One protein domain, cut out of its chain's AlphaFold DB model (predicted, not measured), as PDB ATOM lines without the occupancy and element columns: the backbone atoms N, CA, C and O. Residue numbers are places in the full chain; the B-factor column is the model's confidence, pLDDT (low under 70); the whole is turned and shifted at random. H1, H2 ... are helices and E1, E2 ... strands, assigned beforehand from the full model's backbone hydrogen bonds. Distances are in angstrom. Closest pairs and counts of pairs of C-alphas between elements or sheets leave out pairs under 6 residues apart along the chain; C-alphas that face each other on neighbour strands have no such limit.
ATOM      1  N   ASP A 123     149.070 102.296 136.610       98.50
ATOM      2  CA  ASP A 123     147.987 101.764 137.427       98.50
ATOM      3  C   ASP A 123     147.003 102.890 137.777       98.50
ATOM      4  O   ASP A 123     147.383 104.055 137.932       98.50
ATOM      5  N   PHE A 124     145.728 102.542 137.902       98.00
ATOM      6  CA  PHE A 124     144.656 103.459 138.272       98.00
ATOM      7  C   PHE A 124     143.879 102.829 139.420       98.00
ATOM      8  O   PHE A 124     142.973 102.021 139.225       98.00
ATOM      9  N   ARG A 125     144.282 103.166 140.642       98.44
ATOM     10  CA  ARG A 125     143.807 102.520 141.866       98.44
ATOM     11  C   ARG A 125     142.574 103.248 142.381       98.44
ATOM     12  O   ARG A 125     142.688 104.344 142.927       98.44
ATOM     13  N   VAL A 126     141.400 102.655 142.213       98.12
ATOM     14  CA  VAL A 126     140.120 103.206 142.671       98.12
ATOM     15  C   VAL A 126     139.873 102.790 144.110       98.12
ATOM     16  O   VAL A 126     139.982 101.611 144.439       98.12
ATOM     17  N   LYS A 127     139.500 103.742 144.967       97.75
ATOM     18  CA  LYS A 127     139.001 103.428 146.304       97.75
ATOM     19  C   LYS A 127     137.490 103.220 146.259       97.75
ATOM     20  O   LYS A 127     136.744 104.145 145.934       97.75
ATOM     21  N   VAL A 128     137.045 102.024 146.626       97.94
ATOM     22  CA  VAL A 128     135.628 101.683 146.747       97.94
ATOM     23  C   VAL A 128     135.024 102.518 147.869       97.94
ATOM     24  O   VAL A 128     135.532 102.532 148.994       97.94
ATOM     25  N   SER A 129     133.965 103.260 147.549       96.88
ATOM     26  CA  SER A 129     133.165 103.955 148.551       96.88
ATOM     27  C   SER A 129     131.727 104.137 148.099       96.88
ATOM     28  O   SER A 129     131.483 104.370 146.914       96.88
ATOM     29  N   SER A 130     130.795 104.164 149.046       96.12
ATOM     30  CA  SER A 130     129.379 104.418 148.773       96.12
ATOM     31  C   SER A 130     129.146 105.757 148.064       96.12
ATOM     32  O   SER A 130     128.188 105.911 147.311       96.12
ATOM     33  N   PHE A 131     130.015 106.752 148.292       95.38
ATOM     34  CA  PHE A 131     129.946 108.039 147.592       95.38
ATOM     35  C   PHE A 131     130.377 107.920 146.128       95.38
ATOM     36  O   PHE A 131     129.708 108.471 145.257       95.38
ATOM     37  N   ALA A 132     131.463 107.195 145.846       95.81
ATOM     38  CA  ALA A 132     131.923 106.968 144.476       95.81
ATOM     39  C   ALA A 132     130.951 106.069 143.690       95.81
ATOM     40  O   ALA A 132     130.701 106.324 142.513       95.81
ATOM     41  N   GLU A 133     130.359 105.071 144.352       96.62
ATOM     42  CA  GLU A 133     129.296 104.231 143.798       96.62
ATOM     43  C   GLU A 133     128.067 105.067 143.433       96.62
ATOM     44  O   GLU A 133     127.629 105.043 142.284       96.62
ATOM     45  N   ALA A 134     127.552 105.873 144.369       95.62
ATOM     46  CA  ALA A 134     126.405 106.742 144.119       95.62
ATOM     47  C   ALA A 134     126.666 107.746 142.984       95.62
ATOM     48  O   ALA A 134     125.799 107.943 142.129       95.62
ATOM     49  N   ALA A 135     127.856 108.358 142.945       94.19
ATOM     50  CA  ALA A 135     128.229 109.291 141.885       94.19
ATOM     51  C   ALA A 135     128.298 108.598 140.513       94.19
ATOM     52  O   ALA A 135     127.789 109.125 139.525       94.19
ATOM     53  N   ASN A 136     128.857 107.385 140.453       95.31
ATOM     54  CA  ASN A 136     128.883 106.583 139.232       95.31
ATOM     55  C   ASN A 136     127.480 106.148 138.795       95.31
ATOM     56  O   ASN A 136     127.149 106.237 137.618       95.31
ATOM     57  N   GLN A 137     126.631 105.739 139.737       94.25
ATOM     58  CA  GLN A 137     125.275 105.300 139.434       94.25
ATOM     59  C   GLN A 137     124.385 106.435 138.917       94.25
ATOM     60  O   GLN A 137     123.499 106.195 138.103       94.25
ATOM     61  N   ALA A 138     124.635 107.675 139.343       92.25
ATOM     62  CA  ALA A 138     123.928 108.848 138.835       92.25
ATOM     63  C   ALA A 138     124.223 109.147 137.352       92.25
ATOM     64  O   ALA A 138     123.416 109.811 136.702       92.25
ATOM     65  N   ARG A 139     125.359 108.671 136.823       89.69
ATOM     66  CA  ARG A 139     125.772 108.861 135.419       89.69
ATOM     67  C   ARG A 139     125.690 107.600 134.555       89.69
ATOM     68  O   ARG A 139     125.785 107.723 133.340       89.69
ATOM     69  N   LEU A 140     125.530 106.423 135.163       91.25
ATOM     70  CA  LEU A 140     125.452 105.145 134.457       91.25
ATOM     71  C   LEU A 140     124.202 105.105 133.566       91.25
ATOM     72  O   LEU A 140     123.076 105.220 134.060       91.25
ATOM     73  N   ALA A 141     124.396 104.923 132.260       89.06
ATOM     74  CA  ALA A 141     123.287 104.782 131.322       89.06
ATOM     75  C   ALA A 141     122.723 103.349 131.345       89.06
ATOM     76  O   ALA A 141     123.439 102.381 131.591       89.06
ATOM     77  N   ALA A 142     121.422 103.194 131.078       86.50
ATOM     78  CA  ALA A 142     120.767 101.881 131.116       86.50
ATOM     79  C   ALA A 142     121.247 100.930 130.001       86.50
ATOM     80  O   ALA A 142     121.172  99.713 130.152       86.50
ATOM     81  N   ASP A 143     121.709 101.488 128.888       90.31
ATOM     82  CA  ASP A 143     122.189 100.807 127.686       90.31
ATOM     83  C   ASP A 143     123.711 100.933 127.504       90.31
ATOM     84  O   ASP A 143     124.228 100.718 126.408       90.31
ATOM     85  N   GLU A 144     124.439 101.268 128.574       88.69
ATOM     86  CA  GLU A 144     125.889 101.429 128.506       88.69
ATOM     87  C   GLU A 144     126.584 100.086 128.194       88.69
ATOM     88  O   GLU A 144     126.270  99.065 128.818       88.69
ATOM     89  N   PRO A 145     127.543 100.046 127.247       92.44
ATOM     90  CA  PRO A 145     128.310  98.837 126.960       92.44
ATOM     91  C   PRO A 145     129.020  98.291 128.204       92.44
ATOM     92  O   PRO A 145     129.504  99.054 129.041       92.44
ATOM     93  N   ALA A 146     129.126  96.966 128.315       89.56
ATOM     94  CA  ALA A 146     129.725  96.310 129.483       89.56
ATOM     95  C   ALA A 146     131.216  96.651 129.685       89.56
ATOM     96  O   ALA A 146     131.724  96.579 130.800       89.56
ATOM     97  N   ASP A 147     131.909  97.022 128.612       89.06
ATOM     98  CA  ASP A 147     133.303  97.462 128.594       89.06
ATOM     99  C   ASP A 147     133.460  98.987 128.736       89.06
ATOM    100  O   ASP A 147     134.581  99.493 128.748       89.06
ATOM    101  N   SER A 148     132.368  99.738 128.902       91.69
ATOM    102  CA  SER A 148     132.437 101.161 129.239       91.69
ATOM    103  C   SER A 148     133.082 101.389 130.608       91.69
ATOM    104  O   SER A 148     133.072 100.526 131.491       91.69
ATOM    105  N   ILE A 149     133.625 102.590 130.814       92.00
ATOM    106  CA  ILE A 149     134.252 102.955 132.088       92.00
ATOM    107  C   ILE A 149     133.237 102.882 133.237       92.00
ATOM    108  O   ILE A 149     133.558 102.322 134.287       92.00
ATOM    109  N   ASN A 150     132.015 103.404 133.064       94.19
ATOM    110  CA  ASN A 150     131.049 103.428 134.164       94.19
ATOM    111  C   ASN A 150     130.502 102.035 134.483       94.19
ATOM    112  O   ASN A 150     130.303 101.749 135.665       94.19
ATOM    113  N   ALA A 151     130.300 101.163 133.484       95.44
ATOM    114  CA  ALA A 151     129.870  99.783 133.723       95.44
ATOM    115  C   ALA A 151     130.943  98.979 134.472       95.44
ATOM    116  O   ALA A 151     130.630  98.270 135.429       95.44
ATOM    117  N   GLN A 152     132.217  99.144 134.102       96.19
ATOM    118  CA  GLN A 152     133.329  98.504 134.806       96.19
ATOM    119  C   GLN A 152     133.480  99.032 136.240       96.19
ATOM    120  O   GLN A 152     133.667  98.246 137.167       96.19
ATOM    121  N   LEU A 153     133.335 100.347 136.455       96.31
ATOM    122  CA  LEU A 153     133.316 100.929 137.801       96.31
ATOM    123  C   LEU A 153     132.132 100.415 138.632       96.31
ATOM    124  O   LEU A 153     132.318 100.076 139.796       96.31
ATOM    125  N   ALA A 154     130.935 100.309 138.048       96.50
ATOM    126  CA  ALA A 154     129.759  99.769 138.730       96.50
ATOM    127  C   ALA A 154     129.972  98.308 139.159       96.50
ATOM    128  O   ALA A 154     129.621  97.936 140.280       96.50
ATOM    129  N   ALA A 155     130.603  97.499 138.299       96.06
ATOM    130  CA  ALA A 155     130.991  96.135 138.636       96.06
ATOM    131  C   ALA A 155     131.979  96.109 139.813       96.06
ATOM    132  O   ALA A 155     131.722  95.395 140.777       96.06
ATOM    133  N   ILE A 156     133.035  96.937 139.777       97.06
ATOM    134  CA  ILE A 156     134.015  97.056 140.871       97.06
ATOM    135  C   ILE A 156     133.320  97.418 142.187       97.06
ATOM    136  O   ILE A 156     133.544  96.759 143.195       97.06
ATOM    137  N   TYR A 157     132.451  98.431 142.197       97.19
ATOM    138  CA  TYR A 157     131.777  98.848 143.429       97.19
ATOM    139  C   TYR A 157     130.810  97.789 143.971       97.19
ATOM    140  O   TYR A 157     130.661  97.672 145.180       97.19
ATOM    141  N   THR A 158     130.190  96.990 143.098       95.62
ATOM    142  CA  THR A 158     129.258  95.931 143.519       95.62
ATOM    143  C   THR A 158     129.983  94.676 144.016       95.62
ATOM    144  O   THR A 158     129.426  93.912 144.806       95.62
ATOM    145  N   SER A 159     131.204  94.416 143.534       96.75
ATOM    146  CA  SER A 159     131.939  93.176 143.811       96.75
ATOM    147  C   SER A 159     133.004  93.281 144.905       96.75
ATOM    148  O   SER A 159     133.654  92.274 145.182       96.75
ATOM    149  N   HIS A 160     133.201  94.460 145.496       97.88
ATOM    150  CA  HIS A 160     134.255  94.738 146.474       97.88
ATOM    151  C   HIS A 160     133.714  95.441 147.722       97.88
ATOM    152  O   HIS A 160     132.660  96.075 147.689       97.88
ATOM    153  N   ASP A 161     134.452  95.331 148.827       98.00
ATOM    154  CA  ASP A 161     134.043  95.904 150.109       98.00
ATOM    155  C   ASP A 161     134.359  97.412 150.199       98.00
ATOM    156  O   ASP A 161     135.340  97.914 149.647       98.00
ATOM    157  N   GLU A 162     133.546  98.150 150.965       97.62
ATOM    158  CA  GLU A 162     133.773  99.570 151.271       97.62
ATOM    159  C   GLU A 162     135.197  99.807 151.806       97.62
ATOM    160  O   GLU A 162     135.629  99.210 152.797       97.62
ATOM    161  N   GLY A 163     135.914 100.748 151.190       97.00
ATOM    162  CA  GLY A 163     137.274 101.125 151.559       97.00
ATOM    163  C   GLY A 163     138.379 100.311 150.886       97.00
ATOM    164  O   GLY A 163     139.541 100.712 151.010       97.00
ATOM    165  N   GLU A 164     138.049  99.234 150.164       98.38
ATOM    166  CA  GLU A 164     139.009  98.485 149.352       98.38
ATOM    167  C   GLU A 164     139.611  99.370 148.246       98.38
ATOM    168  O   GLU A 164     138.979 100.307 147.753       98.38
ATOM    169  N   ILE A 165     140.863  99.093 147.874       98.25
ATOM    170  CA  ILE A 165     141.551  99.752 146.762       98.25
ATOM    171  C   ILE A 165     141.744  98.723 145.654       98.25
ATOM    172  O   ILE A 165     142.427  97.721 145.856       98.25
ATOM    173  N   VAL A 166     141.167  98.998 144.487       98.31
ATOM    174  CA  VAL A 166     141.123  98.078 143.346       98.31
ATOM    175  C   VAL A 166     141.761  98.744 142.131       98.31
ATOM    176  O   VAL A 166     141.436  99.885 141.799       98.31
ATOM    177  N   SER A 167     142.666  98.042 141.452       98.12
ATOM    178  CA  SER A 167     143.230  98.502 140.179       98.12
ATOM    179  C   SER A 167     142.182  98.414 139.074       98.12
ATOM    180  O   SER A 167     141.658  97.339 138.778       98.12
ATOM    181  N   PHE A 168     141.883  99.548 138.447       97.50
ATOM    182  CA  PHE A 168     141.010  99.608 137.286       97.50
ATOM    183  C   PHE A 168     141.729  99.023 136.057       97.50
ATOM    184  O   PHE A 168     142.903  99.335 135.832       97.50
ATOM    185  N   PRO A 169     141.058  98.198 135.236       95.31
ATOM    186  CA  PRO A 169     141.655  97.592 134.047       95.31
ATOM    187  C   PRO A 169     141.872  98.633 132.934       95.31
ATOM    188  O   PRO A 169     141.040  98.825 132.049       95.31
ATOM    189  N   LEU A 170     143.018  99.315 132.979       94.31
ATOM    190  CA  LEU A 170     143.428 100.273 131.952       94.31
ATOM    191  C   LEU A 170     143.602  99.598 130.586       94.31
ATOM    192  O   LEU A 170     144.208  98.530 130.475       94.31
ATOM    193  N   THR A 227     149.299 111.026 141.283       96.69
ATOM    194  CA  THR A 227     148.357 111.953 141.919       96.69
ATOM    195  C   THR A 227     147.064 111.287 142.362       96.69
ATOM    196  O   THR A 227     146.651 110.253 141.835       96.69
ATOM    197  N   TYR A 228     146.378 111.922 143.312       96.69
ATOM    198  CA  TYR A 228     144.988 111.613 143.619       96.69
ATOM    199  C   TYR A 228     144.076 112.491 142.767       96.69
ATOM    200  O   TYR A 228     144.044 113.708 142.937       96.69
ATOM    201  N   ALA A 229     143.318 111.877 141.863       94.25
ATOM    202  CA  ALA A 229     142.480 112.589 140.904       94.25
ATOM    203  C   ALA A 229     141.218 111.785 140.546       94.25
ATOM    204  O   ALA A 229     140.743 110.954 141.326       94.25
ATOM    205  N   SER A 230     140.645 112.073 139.370       92.12
ATOM    206  CA  SER A 230     139.333 111.581 138.940       92.12
ATOM    207  C   SER A 230     138.259 111.964 139.964       92.12
ATOM    208  O   SER A 230     137.729 111.139 140.706       92.12
ATOM    209  N   MET A 231     138.039 113.274 140.070       93.56
ATOM    210  CA  MET A 231     137.200 113.870 141.103       93.56
ATOM    211  C   MET A 231     135.744 113.416 140.973       93.56
ATOM    212  O   MET A 231     135.178 113.415 139.883       93.56
ATOM    213  N   GLU A 232     135.144 113.089 142.109       94.81
ATOM    214  CA  GLU A 232     133.708 112.910 142.299       94.81
ATOM    215  C   GLU A 232     133.219 113.948 143.312       94.81
ATOM    216  O   GLU A 232     134.021 114.589 144.003       94.81
ATOM    217  N   SER A 233     131.903 114.101 143.438       93.94
ATOM    218  CA  SER A 233     131.317 114.965 144.456       93.94
ATOM    219  C   SER A 233     130.118 114.334 145.151       93.94
ATOM    220  O   SER A 233     129.483 113.403 144.657       93.94
ATOM    221  N   PHE A 234     129.823 114.835 146.348       93.75
ATOM    222  CA  PHE A 234     128.582 114.559 147.062       93.75
ATOM    223  C   PHE A 234     128.127 115.796 147.841       93.75
ATOM    224  O   PHE A 234     128.932 116.658 148.197       93.75
ATOM    225  N   THR A 235     126.832 115.865 148.152       94.56
ATOM    226  CA  THR A 235     126.232 117.010 148.853       94.56
ATOM    227  C   THR A 235     125.905 116.665 150.301       94.56
ATOM    228  O   THR A 235     125.218 115.684 150.594       94.56
ATOM    229  N   LEU A 236     126.354 117.502 151.238       95.00
ATOM    230  CA  LEU A 236     126.070 117.342 152.663       95.00
ATOM    231  C   LEU A 236     124.590 117.609 152.969       95.00
ATOM    232  O   LEU A 236     124.108 118.732 152.845       95.00
ATOM    233  N   SER A 237     123.878 116.600 153.474       93.56
ATOM    234  CA  SER A 237     122.414 116.630 153.653       93.56
ATOM    235  C   SER A 237     121.877 117.711 154.600       93.56
ATOM    236  O   SER A 237     120.713 118.089 154.496       93.56
ATOM    237  N   ARG A 238     122.695 118.215 155.537       96.69
ATOM    238  CA  ARG A 238     122.282 119.250 156.506       96.69
ATOM    239  C   ARG A 238     122.604 120.677 156.071       96.69
ATOM    240  O   ARG A 238     121.930 121.594 156.525       96.69
ATOM    241  N   THR A 239     123.645 120.870 155.265       97.25
ATOM    242  CA  THR A 239     124.157 122.206 154.908       97.25
ATOM    243  C   THR A 239     123.988 122.537 153.432       97.25
ATOM    244  O   THR A 239     124.013 123.712 153.085       97.25
ATOM    245  N   GLY A 240     123.835 121.530 152.568       96.31
ATOM    246  CA  GLY A 240     123.800 121.695 151.115       96.31
ATOM    247  C   GLY A 240     125.167 121.972 150.481       96.31
ATOM    248  O   GLY A 240     125.222 122.253 149.292       96.31
ATOM    249  N   ILE A 241     126.262 121.909 151.248       97.44
ATOM    250  CA  ILE A 241     127.618 122.101 150.712       97.44
ATOM    251  C   ILE A 241     127.998 120.889 149.857       97.44
ATOM    252  O   ILE A 241     127.892 119.753 150.326       97.44
ATOM    253  N   GLU A 242     128.472 121.142 148.640       96.06
ATOM    254  CA  GLU A 242     129.090 120.141 147.774       96.06
ATOM    255  C   GLU A 242     130.558 119.932 148.167       96.06
ATOM    256  O   GLU A 242     131.314 120.888 148.355       96.06
ATOM    257  N   VAL A 243     130.955 118.672 148.313       96.12
ATOM    258  CA  VAL A 243     132.319 118.263 148.652       96.12
ATOM    259  C   VAL A 243     132.880 117.462 147.487       96.12
ATOM    260  O   VAL A 243     132.355 116.399 147.167       96.12
ATOM    261  N   GLY A 244     133.955 117.965 146.880       95.81
ATOM    262  CA  GLY A 244     134.737 117.231 145.889       95.81
ATOM    263  C   GLY A 244     135.789 116.342 146.551       95.81
ATOM    264  O   GLY A 244     136.441 116.761 147.509       95.81
ATOM    265  N   PHE A 245     135.984 115.132 146.032       96.31
ATOM    266  CA  PHE A 245     137.014 114.203 146.496       96.31
ATOM    267  C   PHE A 245     137.597 113.390 145.327       96.31
ATOM    268  O   PHE A 245     136.872 113.081 144.383       96.31
ATOM    269  N   PRO A 246     138.890 113.024 145.359       96.38
ATOM    270  CA  PRO A 246     139.470 112.146 144.349       96.38
ATOM    271  C   PRO A 246     139.051 110.696 144.609       96.38
ATOM    272  O   PRO A 246     139.223 110.196 145.724       96.38
ATOM    273  N   LYS A 247     138.534 109.995 143.593       95.56
ATOM    274  CA  LYS A 247     138.210 108.563 143.736       95.56
ATOM    275  C   LYS A 247     139.403 107.644 143.482       95.56
ATOM    276  O   LYS A 247     139.354 106.477 143.870       95.56
ATOM    277  N   ALA A 248     140.442 108.138 142.805       96.81
ATOM    278  CA  ALA A 248     141.527 107.302 142.308       96.81
ATOM    279  C   ALA A 248     142.917 107.855 142.633       96.81
ATOM    280  O   ALA A 248     143.132 109.066 142.623       96.81
ATOM    281  N   HIS A 249     143.858 106.942 142.866       98.19
ATOM    282  CA  HIS A 249     145.293 107.198 142.844       98.19
ATOM    283  C   HIS A 249     145.847 106.740 141.492       98.19
ATOM    284  O   HIS A 249     145.794 105.553 141.160       98.19
ATOM    285  N   ILE A 250     146.314 107.694 140.698       98.06
ATOM    286  CA  ILE A 250     146.845 107.484 139.354       98.06
ATOM    287  C   ILE A 250     148.359 107.376 139.474       98.06
ATOM    288  O   ILE A 250     148.986 108.312 139.965       98.06
ATOM    289  N   ILE A 251     148.923 106.250 139.042       98.56
ATOM    290  CA  ILE A 251     150.368 106.018 139.043       98.56
ATOM    291  C   ILE A 251     150.935 106.398 137.681       98.56
ATOM    292  O   ILE A 251     150.428 105.945 136.650       98.56
ATOM    293  N   ARG A 252     152.000 107.198 137.687       98.44
ATOM    294  CA  ARG A 252     152.745 107.639 136.507       98.44
ATOM    295  C   ARG A 252     153.019 106.480 135.526       98.44
ATOM    296  O   ARG A 252     153.233 105.356 135.982       98.44
ATOM    297  N   PRO A 253     153.042 106.704 134.194       98.38
ATOM    298  CA  PRO A 253     153.221 105.632 133.208       98.38
ATOM    299  C   PRO A 253     154.441 104.721 133.410       98.38
ATOM    300  O   PRO A 253     154.344 103.523 133.154       98.38
ATOM    301  N   ASN A 254     155.567 105.243 133.908       97.88
ATOM    302  CA  ASN A 254     156.746 104.431 134.239       97.88
ATOM    303  C   ASN A 254     156.633 103.607 135.545       97.88
ATOM    304  O   ASN A 254     157.559 102.864 135.871       97.88
ATOM    305  N   GLY A 255     155.530 103.724 136.290       98.25
ATOM    306  CA  GLY A 255     155.300 103.025 137.557       98.25
ATOM    307  C   GLY A 255     155.863 103.725 138.796       98.25
ATOM    308  O   GLY A 255     155.776 103.157 139.884       98.25
ATOM    309  N   ASP A 256     156.434 104.924 138.661       97.88
ATOM    310  CA  ASP A 256     156.915 105.707 139.798       97.88
ATOM    311  C   ASP A 256     155.746 106.144 140.692       97.88
ATOM    312  O   ASP A 256     154.784 106.762 140.235       97.88
ATOM    313  N   GLU A 257     155.822 105.822 141.980       97.50
ATOM    314  CA  GLU A 257     154.789 106.155 142.960       97.50
ATOM    315  C   GLU A 257     155.067 107.478 143.699       97.50
ATOM    316  O   GLU A 257     154.276 107.884 144.555       97.50
ATOM    317  N   GLU A 258     156.171 108.170 143.400       97.06
ATOM    318  CA  GLU A 258     156.483 109.455 144.021       97.06
ATOM    319  C   GLU A 258     155.495 110.550 143.601       97.06
ATOM    320  O   GLU A 258     155.252 110.803 142.422       97.06
ATOM    321  N   ALA A 259     154.961 111.264 144.595       95.81
ATOM    322  CA  ALA A 259     154.095 112.424 144.406       95.81
ATOM    323  C   ALA A 259     154.905 113.633 143.897       95.81
ATOM    324  O   ALA A 259     155.183 114.579 144.639       95.81
ATOM    325  N   ALA A 260     155.302 113.578 142.628       95.56
ATOM    326  CA  ALA A 260     156.120 114.574 141.954       95.56
ATOM    327  C   ALA A 260     155.518 114.968 140.599       95.56
ATOM    328  O   ALA A 260     154.853 114.176 139.929       95.56
TER     329      ALA A 260
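This is residues 123 to 170 and 227 to 260 of the 292 residues of the protein "TSPc domain-containing protein" of Pseudidiomarina taiwanensis (UniProt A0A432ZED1). A twisted sheet of four strands has the long hairpin E3 and E4 running well past the short strands E1 and E2, and a helical hairpin, H1 and H2, packs against it, H1 beside E3 and E4 and H2 only grazing the sheet near E1 and E2. The turn of the long hairpin, residues 236 to 241, sticks out at one end, and a tail with no named element, residues 252 to 260, lies beyond E4 at the other. The printed part has 82 residues, with two named helices and four named strands in the order E1, H1, H2, E2, E3, E4; the sheet order is E2, E1, E4, E3, antiparallel throughout, and the class is mixed, helices and strands. The whole is only just compact, close to loose, with a radius of gyration of the C-alphas of 13.7 A and spans of 41 by 33 by 20 A.

E1, residues 123 to 127, is an inner strand, antiparallel to E4, residues 242 to 251, at 146 degrees, with N 125 and O 249 2.9 A apart, within hydrogen-bond range. H1, residues 130 to 139, is on the sheet at a height of 5.2 A over the sheet and lies over none of its strands; H1 and the sheet E2, E1, E4, E3 form two layers, a helix on one face of a sheet. Its closest C-alphas to E3, residues 227 to 235, are those of Ala 132 and Glu 232, 6.6 A apart. H2, residues 149 to 159, forms a helical hairpin with H1; they touch, closest at the C-alphas of Glu 133 and Tyr 157, 5.9 A, and run opposite ways at 36 degrees, only just a steep tilt. H2 only grazes the sheet, with residues 153 to 157, and is near E1. The edge strand E2, residues 165 to 167, is antiparallel to E1 at 149 degrees, with N 126 and O 166 2.8 A apart. The other edge strand, E3, bends by 61 degrees at residue 230 and forms a hairpin with E4, antiparallel at 156 degrees, with N 250 and O 227 2.8 A apart. Every O i to N i+4 pair is within hydrogen-bond range in H2, and 5 of 6 are in H1.

E1 begins at C-alpha 123, (147.987, 101.764, 137.427), and is 12.7 A long. H1 measures 14.5 A and H2 15.4 A, from first to last C-alpha. E2 measures 6.9 A and E3 23.7 A. E4, 27.0 A, ends at C-alpha 251, (150.368, 106.018, 139.043).

The two C-alphas farthest apart, those of Arg 238 and Asn 254, are 43.6 A apart. Residues 171 to 226 are cut out, and C-alphas 170 and 227 are 16.1 A apart across the cut, which falls in the link from E2 to E3. Of the links that are printed whole, none is long. The mean pLDDT of the printed part is 95.5, and no printed residue is under 70.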